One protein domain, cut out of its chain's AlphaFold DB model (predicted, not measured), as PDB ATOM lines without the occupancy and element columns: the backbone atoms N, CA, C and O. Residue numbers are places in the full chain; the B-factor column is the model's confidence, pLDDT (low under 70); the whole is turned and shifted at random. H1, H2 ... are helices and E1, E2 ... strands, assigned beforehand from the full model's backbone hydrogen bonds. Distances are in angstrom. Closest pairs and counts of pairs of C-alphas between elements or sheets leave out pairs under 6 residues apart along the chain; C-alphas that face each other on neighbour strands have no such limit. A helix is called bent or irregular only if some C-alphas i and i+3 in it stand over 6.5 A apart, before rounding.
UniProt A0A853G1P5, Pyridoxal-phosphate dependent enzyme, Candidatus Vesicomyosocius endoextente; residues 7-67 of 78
ATOM      1  N   ILE A   7     129.878 108.039  76.850       95.62
ATOM      2  CA  ILE A   7     128.472 108.420  76.999       95.62
ATOM      3  C   ILE A   7     127.661 107.132  77.092       95.62
ATOM      4  O   ILE A   7     127.671 106.331  76.159       95.62
ATOM      5  N   PHE A   8     126.963 106.941  78.206       96.81
ATOM      6  CA  PHE A   8     126.047 105.822  78.410       96.81
ATOM      7  C   PHE A   8     124.633 106.283  78.082       96.81
ATOM      8  O   PHE A   8     124.203 107.330  78.568       96.81
ATOM      9  N   VAL A   9     123.929 105.536  77.235       96.12
ATOM     10  CA  VAL A   9     122.605 105.917  76.736       96.12
ATOM     11  C   VAL A   9     121.635 104.761  76.959       96.12
ATOM     12  O   VAL A   9     121.925 103.664  76.489       96.12
ATOM     13  N   PRO A  10     120.494 104.968  77.638       94.69
ATOM     14  CA  PRO A  10     119.449 103.954  77.693       94.69
ATOM     15  C   PRO A  10     118.876 103.718  76.293       94.69
ATOM     16  O   PRO A  10     118.656 104.664  75.529       94.69
ATOM     17  N   VAL A  11     118.632 102.459  75.951       93.06
ATOM     18  CA  VAL A  11     118.160 102.060  74.627       93.06
ATOM     19  C   VAL A  11     116.850 101.298  74.766       93.06
ATOM     20  O   VAL A  11     116.776 100.308  75.474       93.06
ATOM     21  N   GLY A  12     115.817 101.799  74.089       90.38
ATOM     22  CA  GLY A  12     114.620 101.036  73.737       90.38
ATOM     23  C   GLY A  12     114.489 101.027  72.218       90.38
ATOM     24  O   GLY A  12     115.167 100.290  71.516       90.38
ATOM     25  N   GLY A  13     113.716 101.964  71.666       88.00
ATOM     26  CA  GLY A  13     113.516 102.071  70.212       88.00
ATOM     27  C   GLY A  13     114.721 102.554  69.387       88.00
ATOM     28  O   GLY A  13     114.619 102.607  68.165       88.00
ATOM     29  N   GLY A  14     115.842 102.930  70.016       89.62
ATOM     30  CA  GLY A  14     117.090 103.317  69.333       89.62
ATOM     31  C   GLY A  14     117.223 104.792  68.913       89.62
ATOM     32  O   GLY A  14     118.326 105.237  68.588       89.62
ATOM     33  N   GLY A  15     116.152 105.590  68.968       90.88
ATOM     34  CA  GLY A  15     116.175 106.988  68.508       90.88
ATOM     35  C   GLY A  15     117.137 107.894  69.292       90.88
ATOM     36  O   GLY A  15     117.902 108.649  68.694       90.88
ATOM     37  N   LEU A  16     117.161 107.783  70.627       93.56
ATOM     38  CA  LEU A  16     118.022 108.613  71.483       93.56
ATOM     39  C   LEU A  16     119.514 108.351  71.233       93.56
ATOM     40  O   LEU A  16     120.272 109.291  70.990       93.56
ATOM     41  N   ILE A  17     119.936 107.082  71.266       94.00
ATOM     42  CA  ILE A  17     121.338 106.708  71.031       94.00
ATOM     43  C   ILE A  17     121.787 107.088  69.622       94.00
ATOM     44  O   ILE A  17     122.897 107.594  69.459       94.00
ATOM     45  N   THR A  18     120.908 106.946  68.629       91.62
ATOM     46  CA  THR A  18     121.207 107.363  67.259       91.62
ATOM     47  C   THR A  18     121.364 108.878  67.158       91.62
ATOM     48  O   THR A  18     122.352 109.354  66.601       91.62
ATOM     49  N   GLY A  19     120.433 109.655  67.717       92.69
ATOM     50  CA  GLY A  19     120.504 111.116  67.680       92.69
ATOM     51  C   GLY A  19     121.778 111.648  68.343       92.69
ATOM     52  O   GLY A  19     122.474 112.492  67.776       92.69
ATOM     53  N   ILE A  20     122.141 111.088  69.502       94.75
ATOM     54  CA  ILE A  20     123.402 111.407  70.184       94.75
ATOM     55  C   ILE A  20     124.596 111.019  69.305       94.75
ATOM     56  O   ILE A  20     125.514 111.822  69.132       94.75
ATOM     57  N   ALA A  21     124.598 109.814  68.729       93.44
ATOM     58  CA  ALA A  21     125.690 109.345  67.883       93.44
ATOM     59  C   ALA A  21     125.891 110.217  66.641       93.44
ATOM     60  O   ALA A  21     127.031 110.580  66.353       93.44
ATOM     61  N   SER A  22     124.813 110.628  65.972       93.06
ATOM     62  CA  SER A  22     124.857 111.491  64.785       93.06
ATOM     63  C   SER A  22     125.597 112.811  65.047       93.06
ATOM     64  O   SER A  22     126.426 113.248  64.245       93.06
ATOM     65  N   VAL A  23     125.389 113.422  66.216       94.44
ATOM     66  CA  VAL A  23     126.042 114.690  66.581       94.44
ATOM     67  C   VAL A  23     127.437 114.467  67.168       94.44
ATOM     68  O   VAL A  23     128.403 115.130  66.791       94.44
ATOM     69  N   ILE A  24     127.582 113.530  68.104       95.00
ATOM     70  CA  ILE A  24     128.846 113.346  68.822       95.00
ATOM     71  C   ILE A  24     129.912 112.731  67.920       95.00
ATOM     72  O   ILE A  24     131.079 113.108  68.028       95.00
ATOM     73  N   LYS A  25     129.556 111.821  67.008       93.12
ATOM     74  CA  LYS A  25     130.548 111.193  66.127       93.12
ATOM     75  C   LYS A  25     131.098 112.140  65.066       93.12
ATOM     76  O   LYS A  25     132.256 111.975  64.695       93.12
ATOM     77  N   THR A  26     130.340 113.154  64.651       93.44
ATOM     78  CA  THR A  26     130.831 114.178  63.715       93.44
ATOM     79  C   THR A  26     131.797 115.155  64.387       93.44
ATOM     80  O   THR A  26     132.808 115.520  63.795       93.44
ATOM     81  N   GLN A  27     131.546 115.538  65.644       92.62
ATOM     82  CA  GLN A  27     132.365 116.532  66.353       92.62
ATOM     83  C   GLN A  27     133.507 115.922  67.180       92.62
ATOM     84  O   GLN A  27     134.581 116.506  67.310       92.62
ATOM     85  N   ARG A  28     133.276 114.758  67.796       93.12
ATOM     86  CA  ARG A  28     134.186 114.100  68.751       93.12
ATOM     87  C   ARG A  28     134.183 112.572  68.552       93.12
ATOM     88  O   ARG A  28     133.816 111.835  69.470       93.12
ATOM     89  N   PRO A  29     134.665 112.053  67.403       93.12
ATOM     90  CA  PRO A  29     134.571 110.632  67.030       93.12
ATOM     91  C   PRO A  29     135.209 109.655  68.032       93.12
ATOM     92  O   PRO A  29     134.789 108.497  68.120       93.12
ATOM     93  N   LYS A  30     136.194 110.128  68.812       94.06
ATOM     94  CA  LYS A  30     136.901 109.354  69.846       94.06
ATOM     95  C   LYS A  30     136.046 109.043  71.082       94.06
ATOM     96  O   LYS A  30     136.389 108.117  71.811       94.06
ATOM     97  N   ILE A  31     134.964 109.786  71.328       94.94
ATOM     98  CA  ILE A  31     134.055 109.499  72.444       94.94
ATOM     99  C   ILE A  31     133.337 108.178  72.167       94.94
ATOM    100  O   ILE A  31     132.765 107.980  71.090       94.94
ATOM    101  N   LYS A  32     133.362 107.265  73.137       95.00
ATOM    102  CA  LYS A  32     132.638 105.995  73.065       95.00
ATOM    103  C   LYS A  32     131.196 106.204  73.516       95.00
ATOM    104  O   LYS A  32     130.956 106.787  74.565       95.00
ATOM    105  N   ILE A  33     130.251 105.728  72.717       95.75
ATOM    106  CA  ILE A  33     128.823 105.755  73.040       95.75
ATOM    107  C   ILE A  33     128.422 104.312  73.311       95.75
ATOM    108  O   ILE A  33     128.716 103.442  72.494       95.75
ATOM    109  N   ILE A  34     127.832 104.065  74.475       95.56
ATOM    110  CA  ILE A  34     127.506 102.734  74.976       95.56
ATOM    111  C   ILE A  34     126.001 102.690  75.227       95.56
ATOM    112  O   ILE A  34     125.494 103.431  76.069       95.56
ATOM    113  N   GLY A  35     125.303 101.843  74.474       94.56
ATOM    114  CA  GLY A  35     123.891 101.552  74.702       94.56
ATOM    115  C   GLY A  35     123.704 100.656  75.918       94.56
ATOM    116  O   GLY A  35     124.491  99.736  76.127       94.56
ATOM    117  N   ILE A  36     122.685 100.949  76.721       95.38
ATOM    118  CA  ILE A  36     122.307 100.188  77.910       95.38
ATOM    119  C   ILE A  36     120.856  99.739  77.750       95.38
ATOM    120  O   ILE A  36     119.966 100.578  77.606       95.38
ATOM    121  N   GLU A  37     120.633  98.430  77.798       93.25
ATOM    122  CA  GLU A  37     119.314  97.794  77.713       93.25
ATOM    123  C   GLU A  37     119.025  96.994  78.985       93.25
ATOM    124  O   GLU A  37     119.942  96.602  79.715       93.25
ATOM    125  N   SER A  38     117.744  96.753  79.259       91.81
ATOM    126  CA  SER A  38     117.344  95.752  80.245       91.81
ATOM    127  C   SER A  38     117.496  94.355  79.642       91.81
ATOM    128  O   SER A  38     117.257  94.147  78.456       91.81
ATOM    129  N   ILE A  39     117.856  93.376  80.477       87.94
ATOM    130  CA  ILE A  39     118.062  91.980  80.049       87.94
ATOM    131  C   ILE A  39     116.798  91.392  79.395       87.94
ATOM    132  O   ILE A  39     116.902  90.540  78.525       87.94
ATOM    133  N   GLY A  40     115.605  91.844  79.797       86.25
ATOM    134  CA  GLY A  40     114.331  91.411  79.220       86.25
ATOM    135  C   GLY A  40     113.773  92.325  78.124       86.25
ATOM    136  O   GLY A  40     112.588  92.226  77.822       86.25
ATOM    137  N   SER A  41     114.528  93.286  77.586       89.25
ATOM    138  CA  SER A  41     114.086  94.159  76.477       89.25
ATOM    139  C   SER A  41     115.257  94.592  75.586       89.25
ATOM    140  O   SER A  41     115.343  95.746  75.179       89.25
ATOM    141  N   ASP A  42     116.166  93.671  75.281       89.81
ATOM    142  CA  ASP A  42     117.438  93.896  74.584       89.81
ATOM    143  C   ASP A  42     117.342  93.798  73.045       89.81
ATOM    144  O   ASP A  42     118.242  93.315  72.344       89.81
ATOM    145  N   ALA A  43     116.225  94.277  72.487       88.94
ATOM    146  CA  ALA A  43     115.923  94.182  71.058       88.94
ATOM    147  C   ALA A  43     116.986  94.866  70.175       88.94
ATOM    148  O   ALA A  43     117.224  94.438  69.040       88.94
ATOM    149  N   PHE A  44     117.640  95.923  70.668       89.19
ATOM    150  CA  PHE A  44     118.690  96.635  69.942       89.19
ATOM    151  C   PHE A  44     119.988  95.837  69.910       89.19
ATOM    152  O   PHE A  44     120.605  95.737  68.848       89.19
ATOM    153  N   THR A  45     120.376  95.215  71.023       89.75
ATOM    154  CA  THR A  45     121.520  94.300  71.090       89.75
ATOM    155  C   THR A  45     121.322  93.133  70.134       89.75
ATOM    156  O   THR A  45     122.228  92.824  69.355       89.75
ATOM    157  N   HIS A  46     120.130  92.532  70.102       87.31
ATOM    158  CA  HIS A  46     119.809  91.502  69.118       87.31
ATOM    159  C   HIS A  46     119.983  92.015  67.683       87.31
ATOM    160  O   HIS A  46     120.714  91.400  66.903       87.31
ATOM    161  N   LEU A  47     119.400  93.167  67.339       85.50
ATOM    162  CA  LEU A  47     119.511  93.759  66.002       85.50
ATOM    163  C   LEU A  47     120.972  93.941  65.549       85.50
ATOM    164  O   LEU A  47     121.324  93.530  64.443       85.50
ATOM    165  N   ILE A  48     121.830  94.528  66.389       82.94
ATOM    166  CA  ILE A  48     123.223  94.832  66.011       82.94
ATOM    167  C   ILE A  48     124.137  93.601  66.006       82.94
ATOM    168  O   ILE A  48     125.118  93.580  65.266       82.94
ATOM    169  N   THR A  49     123.850  92.583  66.825       84.88
ATOM    170  CA  THR A  49     124.693  91.376  66.932       84.88
ATOM    171  C   THR A  49     124.334  90.316  65.900       84.88
ATOM    172  O   THR A  49     125.217  89.610  65.418       84.88
ATOM    173  N   SER A  50     123.052  90.204  65.550       80.12
ATOM    174  CA  SER A  50     122.546  89.150  64.667       80.12
ATOM    175  C   SER A  50     122.161  89.642  63.266       80.12
ATOM    176  O   SER A  50     121.866  88.822  62.399       80.12
ATOM    177  N   ASN A  51     122.221  90.958  63.011       63.94
ATOM    178  CA  ASN A  51     121.884  91.606  61.733       63.94
ATOM    179  C   ASN A  51     120.503  91.206  61.175       63.94
ATOM    180  O   ASN A  51     120.271  91.204  59.964       63.94
ATOM    181  N   ILE A  52     119.580  90.847  62.065       67.50
ATOM    182  CA  ILE A  52     118.191  90.523  61.754       67.50
ATOM    183  C   ILE A  52     117.282  91.521  62.456       67.50
ATOM    184  O   ILE A  52     117.593  92.023  63.535       67.50
ATOM    185  N   HIS A  53     116.135  91.806  61.843       66.31
ATOM    186  CA  HIS A  53     115.086  92.581  62.489       66.31
ATOM    187  C   HIS A  53     114.570  91.810  63.708       66.31
ATOM    188  O   HIS A  53     113.696  90.955  63.578       66.31
ATOM    189  N   ALA A  54     115.120  92.105  64.882       68.31
ATOM    190  CA  ALA A  54     114.663  91.512  66.121       68.31
ATOM    191  C   ALA A  54     113.301  92.109  66.496       68.31
ATOM    192  O   ALA A  54     113.142  93.328  66.628       68.31
ATOM    193  N   VAL A  55     112.312  91.231  66.624       80.31
ATOM    194  CA  VAL A  55     111.062  91.511  67.321       80.31
ATOM    195  C   VAL A  55     111.046  90.572  68.509       80.31
ATOM    196  O   VAL A  55     111.068  89.359  68.320       80.31
ATOM    197  N   LEU A  56     111.064  91.127  69.714       82.81
ATOM    198  CA  LEU A  56     110.914  90.333  70.924       82.81
ATOM    199  C   LEU A  56     109.442  89.945  71.091       82.81
ATOM    200  O   LEU A  56     108.552  90.796  70.972       82.81
ATOM    201  N   ASP A  57     109.190  88.670  71.382       83.00
ATOM    202  CA  ASP A  57     107.838  88.166  71.647       83.00
ATOM    203  C   ASP A  57     107.254  88.827  72.909       83.00
ATOM    204  O   ASP A  57     106.109  89.304  72.924       83.00
ATOM    205  N   GLU A  58     108.092  88.971  73.935       84.44
ATOM    206  CA  GLU A  58     107.778  89.585  75.223       84.44
ATOM    207  C   GLU A  58     108.856  90.594  75.630       84.44
ATOM    208  O   GLU A  58     109.996  90.521  75.176       84.44
ATOM    209  N   VAL A  59     108.474  91.559  76.468       87.62
ATOM    210  CA  VAL A  59     109.384  92.559  77.038       87.62
ATOM    211  C   VAL A  59     109.123  92.707  78.530       87.62
ATOM    212  O   VAL A  59     107.970  92.752  78.960       87.62
ATOM    213  N   ASP A  60     110.195  92.802  79.308       86.19
ATOM    214  CA  ASP A  60     110.139  93.172  80.718       86.19
ATOM    215  C   ASP A  60     109.765  94.655  80.879       86.19
ATOM    216  O   ASP A  60     110.414  95.554  80.345       86.19
ATOM    217  N   VAL A  61     108.713  94.915  81.652       87.44
ATOM    218  CA  VAL A  61     108.170  96.257  81.904       87.44
ATOM    219  C   VAL A  61     108.768  96.938  83.135       87.44
ATOM    220  O   VAL A  61     108.349  98.043  83.474       87.44
ATOM    221  N   PHE A  62     109.769  96.338  83.792       87.38
ATOM    222  CA  PHE A  62     110.479  96.970  84.910       87.38
ATOM    223  C   PHE A  62     111.006  98.371  84.553       87.38
ATOM    224  O   PHE A  62     110.940  99.294  85.365       87.38
ATOM    225  N   ALA A  63     111.488  98.541  83.319       86.94
ATOM    226  CA  ALA A  63     111.900  99.823  82.760       86.94
ATOM    227  C   ALA A  63     111.023 100.185  81.548       86.94
ATOM    228  O   ALA A  63     111.458 100.116  80.401       86.94
ATOM    229  N   GLU A  64     109.776 100.586  81.808       85.69
ATOM    230  CA  GLU A  64     108.746 100.834  80.785       85.69
ATOM    231  C   GLU A  64     109.212 101.742  79.629       85.69
ATOM    232  O   GLU A  64     108.956 101.448  78.465       85.69
ATOM    233  N   GLY A  65     109.977 102.801  79.919       84.69
ATOM    234  CA  GLY A  65     110.472 103.739  78.899       84.69
ATOM    235  C   GLY A  65     111.434 103.135  77.865       84.69
ATOM    236  O   GLY A  65     111.694 103.761  76.837       84.69
ATOM    237  N   VAL A  66     111.962 101.934  78.122       85.81
ATOM    238  CA  VAL A  66     112.828 101.181  77.203       85.81
ATOM    239  C   VAL A  66     112.257  99.815  76.810       85.81
ATOM    240  O   VAL A  66     112.873  99.129  75.999       85.81
ATOM    241  N   ALA A  67     111.070  99.442  77.300       88.38
ATOM    242  CA  ALA A  67     110.405  98.167  77.022       88.38
ATOM    243  C   ALA A  67     109.835  98.123  75.589       88.38
ATOM    244  O   ALA A  67     108.628  98.187  75.353       88.38
TER     245      ALA A  67
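What this domain is: This is residues 7 to 67 of the 78 residues of the protein "Pyridoxal-phosphate dependent enzyme" of Candidatus Vesicomyosocius endoextente (UniProt A0A853G1P5). A small strand-helix-strand unit makes one end of an elongated body: two short parallel strands, E1 and E2, lie side by side, and the helix H1 folds back between them in the chain and covers one face of the pair. Toward the other end sit two shorter helices, H2 and H3, apart from each other and joined by a loop of residues 51 to 60. The printed part has 61 residues, with three named helices and two named strands in the order E1, H1, E2, H2, H3, and its class is mixed, helices and strands. It is only just compact, close to loose, with a radius of gyration of the C-alphas of 12.4 A, and the C-alphas span 38 by 25 by 15 A.

Where its parts are: E1 holds residues 7 to 10, begins with C-alpha 7 at (128.472, 108.420, 76.999) and is 10.1 A long. H1, residues 15 to 27, is the longest helix at 18.9 A and ends with C-alpha 27 at (132.365, 116.532, 66.353). E2, residues 32 to 36, measures 12.8 A. H2 holds residues 43 to 50 and measures 10.5 A. H3, residues 61 to 66, measures 8.2 A and ends with C-alpha 66 at (112.828, 101.181, 77.203); it is irregular, with C-alphas 62 and 65 at 9.1 A.

How they stand to each other: E1 and E2 are parallel neighbours, with 21 degrees between their directions. The C-alphas of Val 9 and Gly 35, which face each other, are 5.0 A apart. N 9 and O 34 are within hydrogen-bond range at 2.9 A, and so are N 36 and O 9 at 2.8 A. E1, H1 and E2 form a strand-helix-strand unit, two parallel strands with a helix between them in the chain, and its crossover is right-handed. The closest C-alphas of E1 and H1 are those of Val 9 and Ile 17, 5.9 A apart. Those of H1 and E2 are Ile 17 and Gly 35, 6.8 A apart. The closest C-alphas of E1 and H3 are those of Pro 10 and Val 66, 7.2 A apart. H2 is apart from E1, H1 and H3, and H3 is apart from H1 and E2. Every O i to N i+4 pair is within hydrogen-bond range in H2; in H1 it is 8 of 9, and in H3 0 of 2, beside 2 of 3 O i to N i+3 pairs.

The domain as a whole: The two C-alphas farthest apart, those of Gln 27 and Asp 57, are 37.9 A apart. The printed part has no cut. The links E1 to H1 and H1 to E2 are tight, those from E2 to H2 and H2 to H3 are short, and no link is long. The mean pLDDT of the printed part is 88.7, and residues 51 to 54 of this model are under 70.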